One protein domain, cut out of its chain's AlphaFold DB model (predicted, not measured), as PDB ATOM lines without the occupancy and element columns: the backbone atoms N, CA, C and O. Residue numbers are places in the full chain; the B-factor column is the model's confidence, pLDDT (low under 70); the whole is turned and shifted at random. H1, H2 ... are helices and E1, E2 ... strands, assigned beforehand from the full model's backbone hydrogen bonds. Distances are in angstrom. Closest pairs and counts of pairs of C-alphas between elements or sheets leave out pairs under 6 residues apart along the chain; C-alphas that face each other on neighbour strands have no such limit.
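This is residues 12 to 98 of the 101 residues of an uncharacterized protein of Candidatus Geothermarchaeota archaeon (UniProt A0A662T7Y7). Picture a flat frame with a small two-strand parallel sheet, E1 and E2, in its middle: H5 and H6 run nearly end to end along one long side, while H2 and the loop of residues 20 to 36 make the other. H3 and H4 lie toward one end, where H3 packs on H5. The printed part has 87 residues, with six named helices and two named strands in the order E1 H1 H2 E2 H3 H4 H5 H6, mostly helix. It is only just loose, close to compact, with a radius of gyration of the C-alphas of 14.9 A and spans of 40 by 34 by 17 A.

Find C-alpha 12 at (157.649, 169.412, 35.508), where E1, residues 12 to 15, begins. H1 is residues 16 to 19, H2 residues 37 to 46 over 14.9 A, and E2 residues 49 to 53 over 13.3 A. Then come H3, 56 to 61, H4, 70 to 73, and H5, 76 to 86, 15.1 A long. H6, 89 to 97, ends at C-alpha 97, (163.727, 182.983, 36.547).

Look first at E1 and E2, parallel at 29 degrees, with N 14 and O 51 at 3.0 A. With H1 and H2 between, they form a strand-helix-strand unit, two parallel strands joined through helices, with a right-handed crossover. The closest C-alphas of E2 and H6, Phe 51 and Phe 92, are 7.1 A apart. H3 and H5 touch at Pro 56 and Tyr 82, C-alphas 6.4 A apart, at a steep tilt of 49 degrees, opposite ways. Every O i to N i+4 pair is within hydrogen-bond range in H3 and H5, against 5 of 6 in H2 and 3 of 5 in H6; H1 and H4 are too short for such a pair.

The C-alphas of Lys 45 and Pro 76, the two farthest apart, are 41.9 A apart. The printed part has no cut, and H1 to H2 is the long link. Confidence is under 70 at residues 23 to 30, 32, 35 to 37 and 98.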
ATOM      1  N   ILE A  12     158.494 169.922  36.585       86.50
ATOM      2  CA  ILE A  12     157.649 169.412  35.508       86.50
ATOM      3  C   ILE A  12     156.356 170.212  35.416       86.50
ATOM      4  O   ILE A  12     155.819 170.689  36.419       86.50
ATOM      5  N   VAL A  13     155.833 170.305  34.200       84.62
ATOM      6  CA  VAL A  13     154.505 170.848  33.935       84.62
ATOM      7  C   VAL A  13     153.575 169.689  33.616       84.62
ATOM      8  O   VAL A  13     153.901 168.829  32.800       84.62
ATOM      9  N   VAL A  14     152.421 169.649  34.273       84.38
ATOM     10  CA  VAL A  14     151.475 168.533  34.174       84.38
ATOM     11  C   VAL A  14     150.054 169.048  34.003       84.38
ATOM     12  O   VAL A  14     149.655 170.036  34.617       84.38
ATOM     13  N   SER A  15     149.283 168.376  33.150       80.06
ATOM     14  CA  SER A  15     147.865 168.681  32.962       80.06
ATOM     15  C   SER A  15     147.050 168.271  34.190       80.06
ATOM     16  O   SER A  15     147.306 167.213  34.775       80.06
ATOM     17  N   HIS A  16     146.046 169.077  34.562       82.00
ATOM     18  CA  HIS A  16     145.193 168.837  35.730       82.00
ATOM     19  C   HIS A  16     144.651 167.401  35.783       82.00
ATOM     20  O   HIS A  16     144.745 166.747  36.818       82.00
ATOM     21  N   TYR A  17     144.224 166.878  34.632       74.00
ATOM     22  CA  TYR A  17     143.635 165.551  34.447       74.00
ATOM     23  C   TYR A  17     144.478 164.355  34.866       74.00
ATOM     24  O   TYR A  17     143.936 163.330  35.267       74.00
ATOM     25  N   ILE A  18     145.801 164.454  34.745       74.81
ATOM     26  CA  ILE A  18     146.697 163.344  35.096       74.81
ATOM     27  C   ILE A  18     146.703 163.135  36.615       74.81
ATOM     28  O   ILE A  18     146.872 162.013  37.098       74.81
ATOM     29  N   LEU A  19     146.506 164.220  37.366       75.88
ATOM     30  CA  LEU A  19     146.611 164.222  38.820       75.88
ATOM     31  C   LEU A  19     145.269 164.293  39.536       75.88
ATOM     32  O   LEU A  19     145.148 163.767  40.634       75.88
ATOM     33  N   ASN A  20     144.290 164.954  38.929       74.00
ATOM     34  CA  ASN A  20     142.960 165.133  39.475       74.00
ATOM     35  C   ASN A  20     141.937 164.567  38.491       74.00
ATOM     36  O   ASN A  20     141.377 165.292  37.666       74.00
ATOM     37  N   VAL A  21     141.712 163.256  38.569       72.19
ATOM     38  CA  VAL A  21     140.795 162.543  37.671       72.19
ATOM     39  C   VAL A  21     139.348 163.014  37.860       72.19
ATOM     40  O   VAL A  21     138.579 162.959  36.912       72.19
ATOM     41  N   HIS A  22     139.014 163.636  38.998       72.19
ATOM     42  CA  HIS A  22     137.731 164.326  39.207       72.19
ATOM     43  C   HIS A  22     137.497 165.520  38.275       72.19
ATOM     44  O   HIS A  22     136.413 166.082  38.268       72.19
ATOM     45  N   SER A  23     138.511 165.951  37.519       66.94
ATOM     46  CA  SER A  23     138.338 166.980  36.488       66.94
ATOM     47  C   SER A  23     137.728 166.436  35.202       66.94
ATOM     48  O   SER A  23     137.338 167.238  34.345       66.94
ATOM     49  N   LEU A  24     137.747 165.104  35.025       67.94
ATOM     50  CA  LEU A  24     137.104 164.419  33.908       67.94
ATOM     51  C   LEU A  24     135.593 164.521  34.038       67.94
ATOM     52  O   LEU A  24     135.054 164.764  35.112       67.94
ATOM     53  N   GLU A  25     134.945 164.346  32.899       66.06
ATOM     54  CA  GLU A  25     133.495 164.275  32.817       66.06
ATOM     55  C   GLU A  25     132.997 163.055  33.599       66.06
ATOM     56  O   GLU A  25     133.725 162.065  33.772       66.06
ATOM     57  N   ASP A  26     131.758 163.148  34.078       66.12
ATOM     58  CA  ASP A  26     131.115 162.064  34.810       66.12
ATOM     59  C   ASP A  26     131.155 160.774  33.966       66.12
ATOM     60  O   ASP A  26     131.052 160.814  32.741       66.12
ATOM     61  N   GLU A  27     131.379 159.630  34.621       67.00
ATOM     62  CA  GLU A  27     131.537 158.295  34.004       67.00
ATOM     63  C   GLU A  27     132.844 158.043  33.219       67.00
ATOM     64  O   GLU A  27     133.138 156.891  32.901       67.00
ATOM     65  N   LEU A  28     133.694 159.055  32.982       66.12
ATOM     66  CA  LEU A  28     135.018 158.872  32.350       66.12
ATOM     67  C   LEU A  28     136.171 158.701  33.355       66.12
ATOM     68  O   LEU A  28     137.319 158.442  32.979       66.12
ATOM     69  N   ALA A  29     135.892 158.861  34.648       68.00
ATOM     70  CA  ALA A  29     136.865 158.704  35.720       68.00
ATOM     71  C   ALA A  29     137.128 157.222  36.039       68.00
ATOM     72  O   ALA A  29     136.567 156.658  36.973       68.00
ATOM     73  N   GLU A  30     138.041 156.595  35.295       68.69
ATOM     74  CA  GLU A  30     138.453 155.195  35.524       68.69
ATOM     75  C   GLU A  30     139.265 154.991  36.819       68.69
ATOM     76  O   GLU A  30     139.444 153.866  37.288       68.69
ATOM     77  N   PHE A  31     139.775 156.075  37.414       70.25
ATOM     78  CA  PHE A  31     140.635 156.026  38.594       70.25
ATOM     79  C   PHE A  31     140.049 156.855  39.740       70.25
ATOM     80  O   PHE A  31     139.636 157.992  39.520       70.25
ATOM     81  N   PRO A  32     140.116 156.373  40.993       67.94
ATOM     82  CA  PRO A  32     139.535 157.059  42.150       67.94
ATOM     83  C   PRO A  32     140.319 158.306  42.609       67.94
ATOM     84  O   PRO A  32     140.043 158.838  43.676       67.94
ATOM     85  N   GLY A  33     141.349 158.740  41.872       71.94
ATOM     86  CA  GLY A  33     142.242 159.825  42.293       71.94
ATOM     87  C   GLY A  33     143.257 160.213  41.219       71.94
ATOM     88  O   GLY A  33     142.920 160.917  40.279       71.94
ATOM     89  N   PHE A  34     144.510 159.770  41.342       70.31
ATOM     90  CA  PHE A  34     145.528 159.980  40.302       70.31
ATOM     91  C   PHE A  34     145.364 158.949  39.185       70.31
ATOM     92  O   PHE A  34     145.272 157.754  39.481       70.31
ATOM     93  N   LYS A  35     145.425 159.389  37.920       67.81
ATOM     94  CA  LYS A  35     145.406 158.475  36.767       67.81
ATOM     95  C   LYS A  35     146.633 157.564  36.786       67.81
ATOM     96  O   LYS A  35     146.535 156.366  36.569       67.81
ATOM     97  N   GLU A  36     147.785 158.134  37.141       69.56
ATOM     98  CA  GLU A  36     149.069 157.438  37.114       69.56
ATOM     99  C   GLU A  36     149.777 157.472  38.472       69.56
ATOM    100  O   GLU A  36     150.568 158.370  38.775       69.56
ATOM    101  N   LYS A  37     149.557 156.436  39.296       69.19
ATOM    102  CA  LYS A  37     150.245 156.273  40.597       69.19
ATOM    103  C   LYS A  37     151.779 156.263  40.462       69.19
ATOM    104  O   LYS A  37     152.488 156.545  41.428       69.19
ATOM    105  N   GLY A  38     152.306 155.912  39.286       77.75
ATOM    106  CA  GLY A  38     153.741 155.929  38.990       77.75
ATOM    107  C   GLY A  38     154.334 157.337  38.903       77.75
ATOM    108  O   GLY A  38     155.444 157.556  39.384       77.75
ATOM    109  N   VAL A  39     153.581 158.305  38.372       79.75
ATOM    110  CA  VAL A  39     154.074 159.667  38.118       79.75
ATOM    111  C   VAL A  39     154.433 160.369  39.426       79.75
ATOM    112  O   VAL A  39     155.546 160.871  39.563       79.75
ATOM    113  N   LEU A  40     153.558 160.314  40.435       79.81
ATOM    114  CA  LEU A  40     153.830 160.939  41.735       79.81
ATOM    115  C   LEU A  40     155.059 160.326  42.424       79.81
ATOM    116  O   LEU A  40     155.901 161.041  42.965       79.81
ATOM    117  N   ARG A  41     155.211 158.996  42.344       85.75
ATOM    118  CA  ARG A  41     156.386 158.296  42.883       85.75
ATOM    119  C   ARG A  41     157.677 158.721  42.192       85.75
ATOM    120  O   ARG A  41     158.686 158.904  42.869       85.75
ATOM    121  N   LEU A  42     157.655 158.905  40.873       86.44
ATOM    122  CA  LEU A  42     158.810 159.393  40.119       86.44
ATOM    123  C   LEU A  42     159.163 160.832  40.502       86.44
ATOM    124  O   LEU A  42     160.340 161.113  40.716       86.44
ATOM    125  N   ILE A  43     158.173 161.712  40.646       86.81
ATOM    126  CA  ILE A  43     158.370 163.111  41.054       86.81
ATOM    127  C   ILE A  43     159.041 163.180  42.433       86.81
ATOM    128  O   ILE A  43     160.059 163.856  42.591       86.81
ATOM    129  N   ILE A  44     158.531 162.412  43.403       85.94
ATOM    130  CA  ILE A  44     159.096 162.326  44.758       85.94
ATOM    131  C   ILE A  44     160.520 161.762  44.712       85.94
ATOM    132  O   ILE A  44     161.441 162.366  45.264       85.94
ATOM    133  N   LYS A  45     160.724 160.635  44.015       89.31
ATOM    134  CA  LYS A  45     162.031 159.969  43.899       89.31
ATOM    135  C   LYS A  45     163.105 160.902  43.335       89.31
ATOM    136  O   LYS A  45     164.233 160.894  43.821       89.31
ATOM    137  N   HIS A  46     162.762 161.705  42.330       87.62
ATOM    138  CA  HIS A  46     163.710 162.598  41.660       87.62
ATOM    139  C   HIS A  46     163.768 164.004  42.276       87.62
ATOM    140  O   HIS A  46     164.556 164.829  41.808       87.62
ATOM    141  N   LYS A  47     162.990 164.268  43.340       86.25
ATOM    142  CA  LYS A  47     162.905 165.568  44.028       86.25
ATOM    143  C   LYS A  47     162.588 166.711  43.058       86.25
ATOM    144  O   LYS A  47     163.249 167.745  43.054       86.25
ATOM    145  N   VAL A  48     161.602 166.479  42.197       87.12
ATOM    146  CA  VAL A  48     161.186 167.410  41.144       87.12
ATOM    147  C   VAL A  48     159.961 168.185  41.633       87.12
ATOM    148  O   VAL A  48     159.022 167.601  42.165       87.12
ATOM    149  N   GLY A  49     159.971 169.507  41.489       84.00
ATOM    150  CA  GLY A  49     158.806 170.357  41.707       84.00
ATOM    151  C   GLY A  49     157.769 170.183  40.599       84.00
ATOM    152  O   GLY A  49     158.053 169.659  39.523       84.00
ATOM    153  N   MET A  50     156.545 170.635  40.836       85.62
ATOM    154  CA  MET A  50     155.452 170.415  39.898       85.62
ATOM    155  C   MET A  50     154.601 171.664  39.750       85.62
ATOM    156  O   MET A  50     154.156 172.238  40.742       85.62
ATOM    157  N   PHE A  51     154.353 172.047  38.502       85.38
ATOM    158  CA  PHE A  51     153.403 173.086  38.148       85.38
ATOM    159  C   PHE A  51     152.224 172.456  37.410       85.38
ATOM    160  O   PHE A  51     152.369 171.904  36.318       85.38
ATOM    161  N   GLN A  52     151.050 172.509  38.030       83.50
ATOM    162  CA  GLN A  52     149.842 171.950  37.450       83.50
ATOM    163  C   GLN A  52     149.137 173.009  36.605       83.50
ATOM    164  O   GLN A  52     148.740 174.055  37.115       83.50
ATOM    165  N   LEU A  53     148.964 172.730  35.314       84.50
ATOM    166  CA  LEU A  53     148.152 173.575  34.452       84.50
ATOM    167  C   LEU A  53     146.674 173.269  34.692       84.50
ATOM    168  O   LEU A  53     146.303 172.090  34.661       84.50
ATOM    169  N   PRO A  54     145.828 174.294  34.893       80.62
ATOM    170  CA  PRO A  54     144.393 174.084  34.963       80.62
ATOM    171  C   PRO A  54     143.905 173.496  33.641       80.62
ATOM    172  O   PRO A  54     144.426 173.811  32.567       80.62
ATOM    173  N   CYS A  55     142.898 172.636  33.720       79.00
ATOM    174  CA  CYS A  55     142.311 172.064  32.527       79.00
ATOM    175  C   CYS A  55     141.649 173.175  31.674       79.00
ATOM    176  O   CYS A  55     140.793 173.906  32.189       79.00
ATOM    177  N   PRO A  56     141.978 173.265  30.373       80.00
ATOM    178  CA  PRO A  56     141.356 174.227  29.474       80.00
ATOM    179  C   PRO A  56     139.833 174.101  29.408       80.00
ATOM    180  O   PRO A  56     139.114 175.096  29.481       80.00
ATOM    181  N   GLU A  57     139.342 172.879  29.295       80.62
ATOM    182  CA  GLU A  57     137.934 172.571  29.113       80.62
ATOM    183  C   GLU A  57     137.109 172.852  30.381       80.62
ATOM    184  O   GLU A  57     136.017 173.398  30.291       80.62
ATOM    185  N   THR A  58     137.630 172.574  31.577       79.88
ATOM    186  CA  THR A  58     136.968 172.861  32.861       79.88
ATOM    187  C   THR A  58     136.930 174.363  33.125       79.88
ATOM    188  O   THR A  58     135.923 174.874  33.609       79.88
ATOM    189  N   VAL A  59     137.991 175.097  32.770       80.56
ATOM    190  CA  VAL A  59     138.019 176.563  32.916       80.56
ATOM    191  C   VAL A  59     137.039 177.251  31.962       80.56
ATOM    192  O   VAL A  59     136.501 178.309  32.288       80.56
ATOM    193  N   ILE A  60     136.807 176.686  30.775       80.50
ATOM    194  CA  ILE A  60     135.909 177.284  29.777       80.50
ATOM    195  C   ILE A  60     134.459 176.833  29.947       80.50
ATOM    196  O   ILE A  60     133.563 177.654  29.777       80.50
ATOM    197  N   SER A  61     134.233 175.557  30.252       79.50
ATOM    198  CA  SER A  61     132.921 174.906  30.149       79.50
ATOM    199  C   SER A  61     132.373 174.381  31.479       79.50
ATOM    200  O   SER A  61     131.286 173.814  31.473       79.50
ATOM    201  N   HIS A  62     133.070 174.605  32.598       81.00
ATOM    202  CA  HIS A  62     132.772 174.071  33.935       81.00
ATOM    203  C   HIS A  62     133.066 172.571  34.117       81.00
ATOM    204  O   HIS A  62     133.409 171.849  33.181       81.00
ATOM    205  N   ILE A  63     133.010 172.132  35.382       74.69
ATOM    206  CA  ILE A  63     133.306 170.760  35.818       74.69
ATOM    207  C   ILE A  63     132.247 169.758  35.339       74.69
ATOM    208  O   ILE A  63     132.597 168.672  34.906       74.69
ATOM    209  N   SER A  64     130.978 170.166  35.308       74.44
ATOM    210  CA  SER A  64     129.832 169.342  34.891       74.44
ATOM    211  C   SER A  64     129.555 169.417  33.386       74.44
ATOM    212  O   SER A  64     128.402 169.384  32.955       74.44
ATOM    213  N   ARG A  65     130.592 169.633  32.571       75.88
ATOM    214  CA  ARG A  65     130.414 169.739  31.119       75.88
ATOM    215  C   ARG A  65     130.079 168.373  30.517       75.88
ATOM    216  O   ARG A  65     130.484 167.342  31.040       75.88
ATOM    217  N   LEU A  66     129.418 168.393  29.367       74.56
ATOM    218  CA  LEU A  66     129.233 167.199  28.548       74.56
ATOM    219  C   LEU A  66     130.417 167.007  27.586       74.56
ATOM    220  O   LEU A  66     130.999 168.013  27.155       74.56
ATOM    221  N   PRO A  67     130.728 165.757  27.196       73.81
ATOM    222  CA  PRO A  67     131.686 165.476  26.134       73.81
ATOM    223  C   PRO A  67     131.254 166.171  24.852       73.81
ATOM    224  O   PRO A  67     130.127 165.999  24.378       73.81
ATOM    225  N   LEU A  68     132.162 166.942  24.259       79.44
ATOM    226  CA  LEU A  68     131.926 167.572  22.966       79.44
ATOM    227  C   LEU A  68     132.783 166.913  21.875       79.44
ATOM    228  O   LEU A  68     133.934 166.545  22.120       79.44
ATOM    229  N   PRO A  69     132.274 166.804  20.636       82.56
ATOM    230  CA  PRO A  69     133.088 166.415  19.492       82.56
ATOM    231  C   PRO A  69     134.292 167.344  19.304       82.56
ATOM    232  O   PRO A  69     134.209 168.547  19.554       82.56
ATOM    233  N   LYS A  70     135.394 166.819  18.752       79.38
ATOM    234  CA  LYS A  70     136.624 167.594  18.485       79.38
ATOM    235  C   LYS A  70     136.356 168.907  17.734       79.38
ATOM    236  O   LYS A  70     136.962 169.927  18.052       79.38
ATOM    237  N   GLY A  71     135.438 168.885  16.764       84.00
ATOM    238  CA  GLY A  71     135.066 170.060  15.968       84.00
ATOM    239  C   GLY A  71     134.437 171.190  16.789       84.00
ATOM    240  O   GLY A  71     134.643 172.355  16.470       84.00
ATOM    241  N   SER A  72     133.755 170.874  17.891       82.44
ATOM    242  CA  SER A  72     133.133 171.872  18.769       82.44
ATOM    243  C   SER A  72     134.160 172.750  19.490       82.44
ATOM    244  O   SER A  72     133.870 173.898  19.824       82.44
ATOM    245  N   TYR A  73     135.377 172.239  19.699       81.81
ATOM    246  CA  TYR A  73     136.481 173.011  20.273       81.81
ATOM    247  C   TYR A  73     137.192 173.885  19.237       81.81
ATOM    248  O   TYR A  73     137.915 174.815  19.613       81.81
ATOM    249  N   ASP A  74     136.978 173.634  17.941       87.06
ATOM    250  CA  ASP A  74     137.537 174.444  16.866       87.06
ATOM    251  C   ASP A  74     136.697 175.702  16.600       87.06
ATOM    252  O   ASP A  74     136.152 175.930  15.522       87.06
ATOM    253  N   ASN A  75     136.576 176.532  17.633       87.44
ATOM    254  CA  ASN A  75     135.803 177.764  17.608       87.44
ATOM    255  C   ASN A  75     136.708 178.971  17.940       87.44
ATOM    256  O   ASN A  75     137.488 178.907  18.898       87.44
ATOM    257  N   PRO A  76     136.614 180.106  17.216       90.94
ATOM    258  CA  PRO A  76     137.422 181.298  17.488       90.94
ATOM    259  C   PRO A  76     137.341 181.821  18.932       90.94
ATOM    260  O   PRO A  76     138.343 182.315  19.461       90.94
ATOM    261  N   VAL A  77     136.179 181.703  19.581       88.12
ATOM    262  CA  VAL A  77     135.954 182.086  20.983       88.12
ATOM    263  C   VAL A  77     136.714 181.148  21.917       88.12
ATOM    264  O   VAL A  77     137.471 181.616  22.767       88.12
ATOM    265  N   VAL A  78     136.596 179.835  21.707       86.56
ATOM    266  CA  VAL A  78     137.312 178.809  22.485       86.56
ATOM    267  C   VAL A  78     138.825 178.982  22.327       86.56
ATOM    268  O   VAL A  78     139.544 179.110  23.318       86.56
ATOM    269  N   ARG A  79     139.315 179.136  21.089       88.00
ATOM    270  CA  ARG A  79     140.732 179.413  20.797       88.00
ATOM    271  C   ARG A  79     141.234 180.682  21.493       88.00
ATOM    272  O   ARG A  79     142.371 180.715  21.963       88.00
ATOM    273  N   ARG A  80     140.415 181.739  21.569       90.69
ATOM    274  CA  ARG A  80     140.767 182.973  22.294       90.69
ATOM    275  C   ARG A  80     140.928 182.703  23.787       90.69
ATOM    276  O   ARG A  80     141.931 183.112  24.358       90.69
ATOM    277  N   ARG A  81     139.989 181.983  24.401       88.81
ATOM    278  CA  ARG A  81     140.046 181.621  25.826       88.81
ATOM    279  C   ARG A  81     141.242 180.715  26.142       88.81
ATOM    280  O   ARG A  81     141.911 180.954  27.139       88.81
ATOM    281  N   TYR A  82     141.587 179.769  25.265       87.25
ATOM    282  CA  TYR A  82     142.817 178.976  25.397       87.25
ATOM    283  C   TYR A  82     144.084 179.829  25.339       87.25
ATOM    284  O   TYR A  82     144.997 179.608  26.131       87.25
ATOM    285  N   ARG A  83     144.146 180.835  24.456       89.12
ATOM    286  CA  ARG A  83     145.277 181.778  24.423       89.12
ATOM    287  C   ARG A  83     145.389 182.599  25.703       89.12
ATOM    288  O   ARG A  83     146.500 182.818  26.173       89.12
ATOM    289  N   GLU A  84     144.266 183.027  26.275       88.62
ATOM    290  CA  GLU A  84     144.264 183.704  27.577       88.62
ATOM    291  C   GLU A  84     144.748 182.769  28.690       88.62
ATOM    292  O   GLU A  84     145.620 183.148  29.466       88.62
ATOM    293  N   LEU A  85     144.279 181.519  28.717       86.06
ATOM    294  CA  LEU A  85     144.728 180.531  29.698       86.06
ATOM    295  C   LEU A  85     146.221 180.215  29.570       86.06
ATOM    296  O   LEU A  85     146.914 180.079  30.576       86.06
ATOM    297  N   ALA A  86     146.739 180.153  28.342       85.56
ATOM    298  CA  ALA A  86     148.157 179.940  28.084       85.56
ATOM    299  C   ALA A  86     149.036 181.050  28.686       85.56
ATOM    300  O   ALA A  86     150.200 180.801  28.989       85.56
ATOM    301  N   LYS A  87     148.498 182.250  28.953       86.25
ATOM    302  CA  LYS A  87     149.243 183.296  29.673       86.25
ATOM    303  C   LYS A  87     149.576 182.893  31.110       86.25
ATOM    304  O   LYS A  87     150.561 183.404  31.636       86.25
ATOM    305  N   HIS A  88     148.860 181.946  31.725       80.19
ATOM    306  CA  HIS A  88     149.249 181.387  33.028       80.19
ATOM    307  C   HIS A  88     150.601 180.660  32.981       80.19
ATOM    308  O   HIS A  88     151.273 180.567  34.005       80.19
ATOM    309  N   VAL A  89     151.072 180.238  31.801       78.31
ATOM    310  CA  VAL A  89     152.441 179.726  31.619       78.31
ATOM    311  C   VAL A  89     153.490 180.805  31.926       78.31
ATOM    312  O   VAL A  89     154.617 180.484  32.284       78.31
ATOM    313  N   ASN A  90     153.153 182.097  31.895       81.12
ATOM    314  CA  ASN A  90     154.081 183.130  32.365       81.12
ATOM    315  C   ASN A  90     154.366 183.021  33.870       81.12
ATOM    316  O   ASN A  90     155.445 183.406  34.304       81.12
ATOM    317  N   PHE A  91     153.455 182.456  34.669       78.19
ATOM    318  CA  PHE A  91     153.745 182.152  36.071       78.19
ATOM    319  C   PHE A  91     154.795 181.040  36.192       78.19
ATOM    320  O   PHE A  91     155.655 181.103  37.062       78.19
ATOM    321  N   PHE A  92     154.806 180.076  35.261       77.12
ATOM    322  CA  PHE A  92     155.869 179.071  35.179       77.12
ATOM    323  C   PHE A  92     157.252 179.698  34.928       77.12
ATOM    324  O   PHE A  92     158.226 179.260  35.535       77.12
ATOM    325  N   LYS A  93     157.340 180.771  34.125       76.62
ATOM    326  CA  LYS A  93     158.607 181.498  33.917       76.62
ATOM    327  C   LYS A  93     159.197 182.018  35.222       76.62
ATOM    328  O   LYS A  93     160.398 181.915  35.401       76.62
ATOM    329  N   GLN A  94     158.366 182.429  36.185       77.38
ATOM    330  CA  GLN A  94     158.857 182.851  37.500       77.38
ATOM    331  C   GLN A  94     159.610 181.744  38.232       77.38
ATOM    332  O   GLN A  94     160.472 182.056  39.036       77.38
ATOM    333  N   PHE A  95     159.303 180.469  37.982       73.62
ATOM    334  CA  PHE A  95     160.051 179.366  38.578       73.62
ATOM    335  C   PHE A  95     161.378 179.078  37.867       73.62
ATOM    336  O   PHE A  95     162.285 178.553  38.507       73.62
ATOM    337  N   ILE A  96     161.484 179.398  36.574       72.44
ATOM    338  CA  ILE A  96     162.745 179.339  35.818       72.44
ATOM    339  C   ILE A  96     163.636 180.518  36.223       72.44
ATOM    340  O   ILE A  96     164.810 180.330  36.513       72.44
ATOM    341  N   ASP A  97     163.048 181.713  36.279       72.19
ATOM    342  CA  ASP A  97     163.727 182.983  36.547       72.19
ATOM    343  C   ASP A  97     164.062 183.169  38.030       72.19
ATOM    344  O   ASP A  97     164.835 184.061  38.388       72.19
ATOM    345  N   LYS A  98     163.496 182.330  38.913       65.62
ATOM    346  CA  LYS A  98     163.949 182.195  40.298       65.62
ATOM    347  C   LYS A  98     165.315 181.513  40.287       65.62
ATOM    348  O   LYS A  98     165.457 180.349  40.650       65.62
TER     349      LYS A  98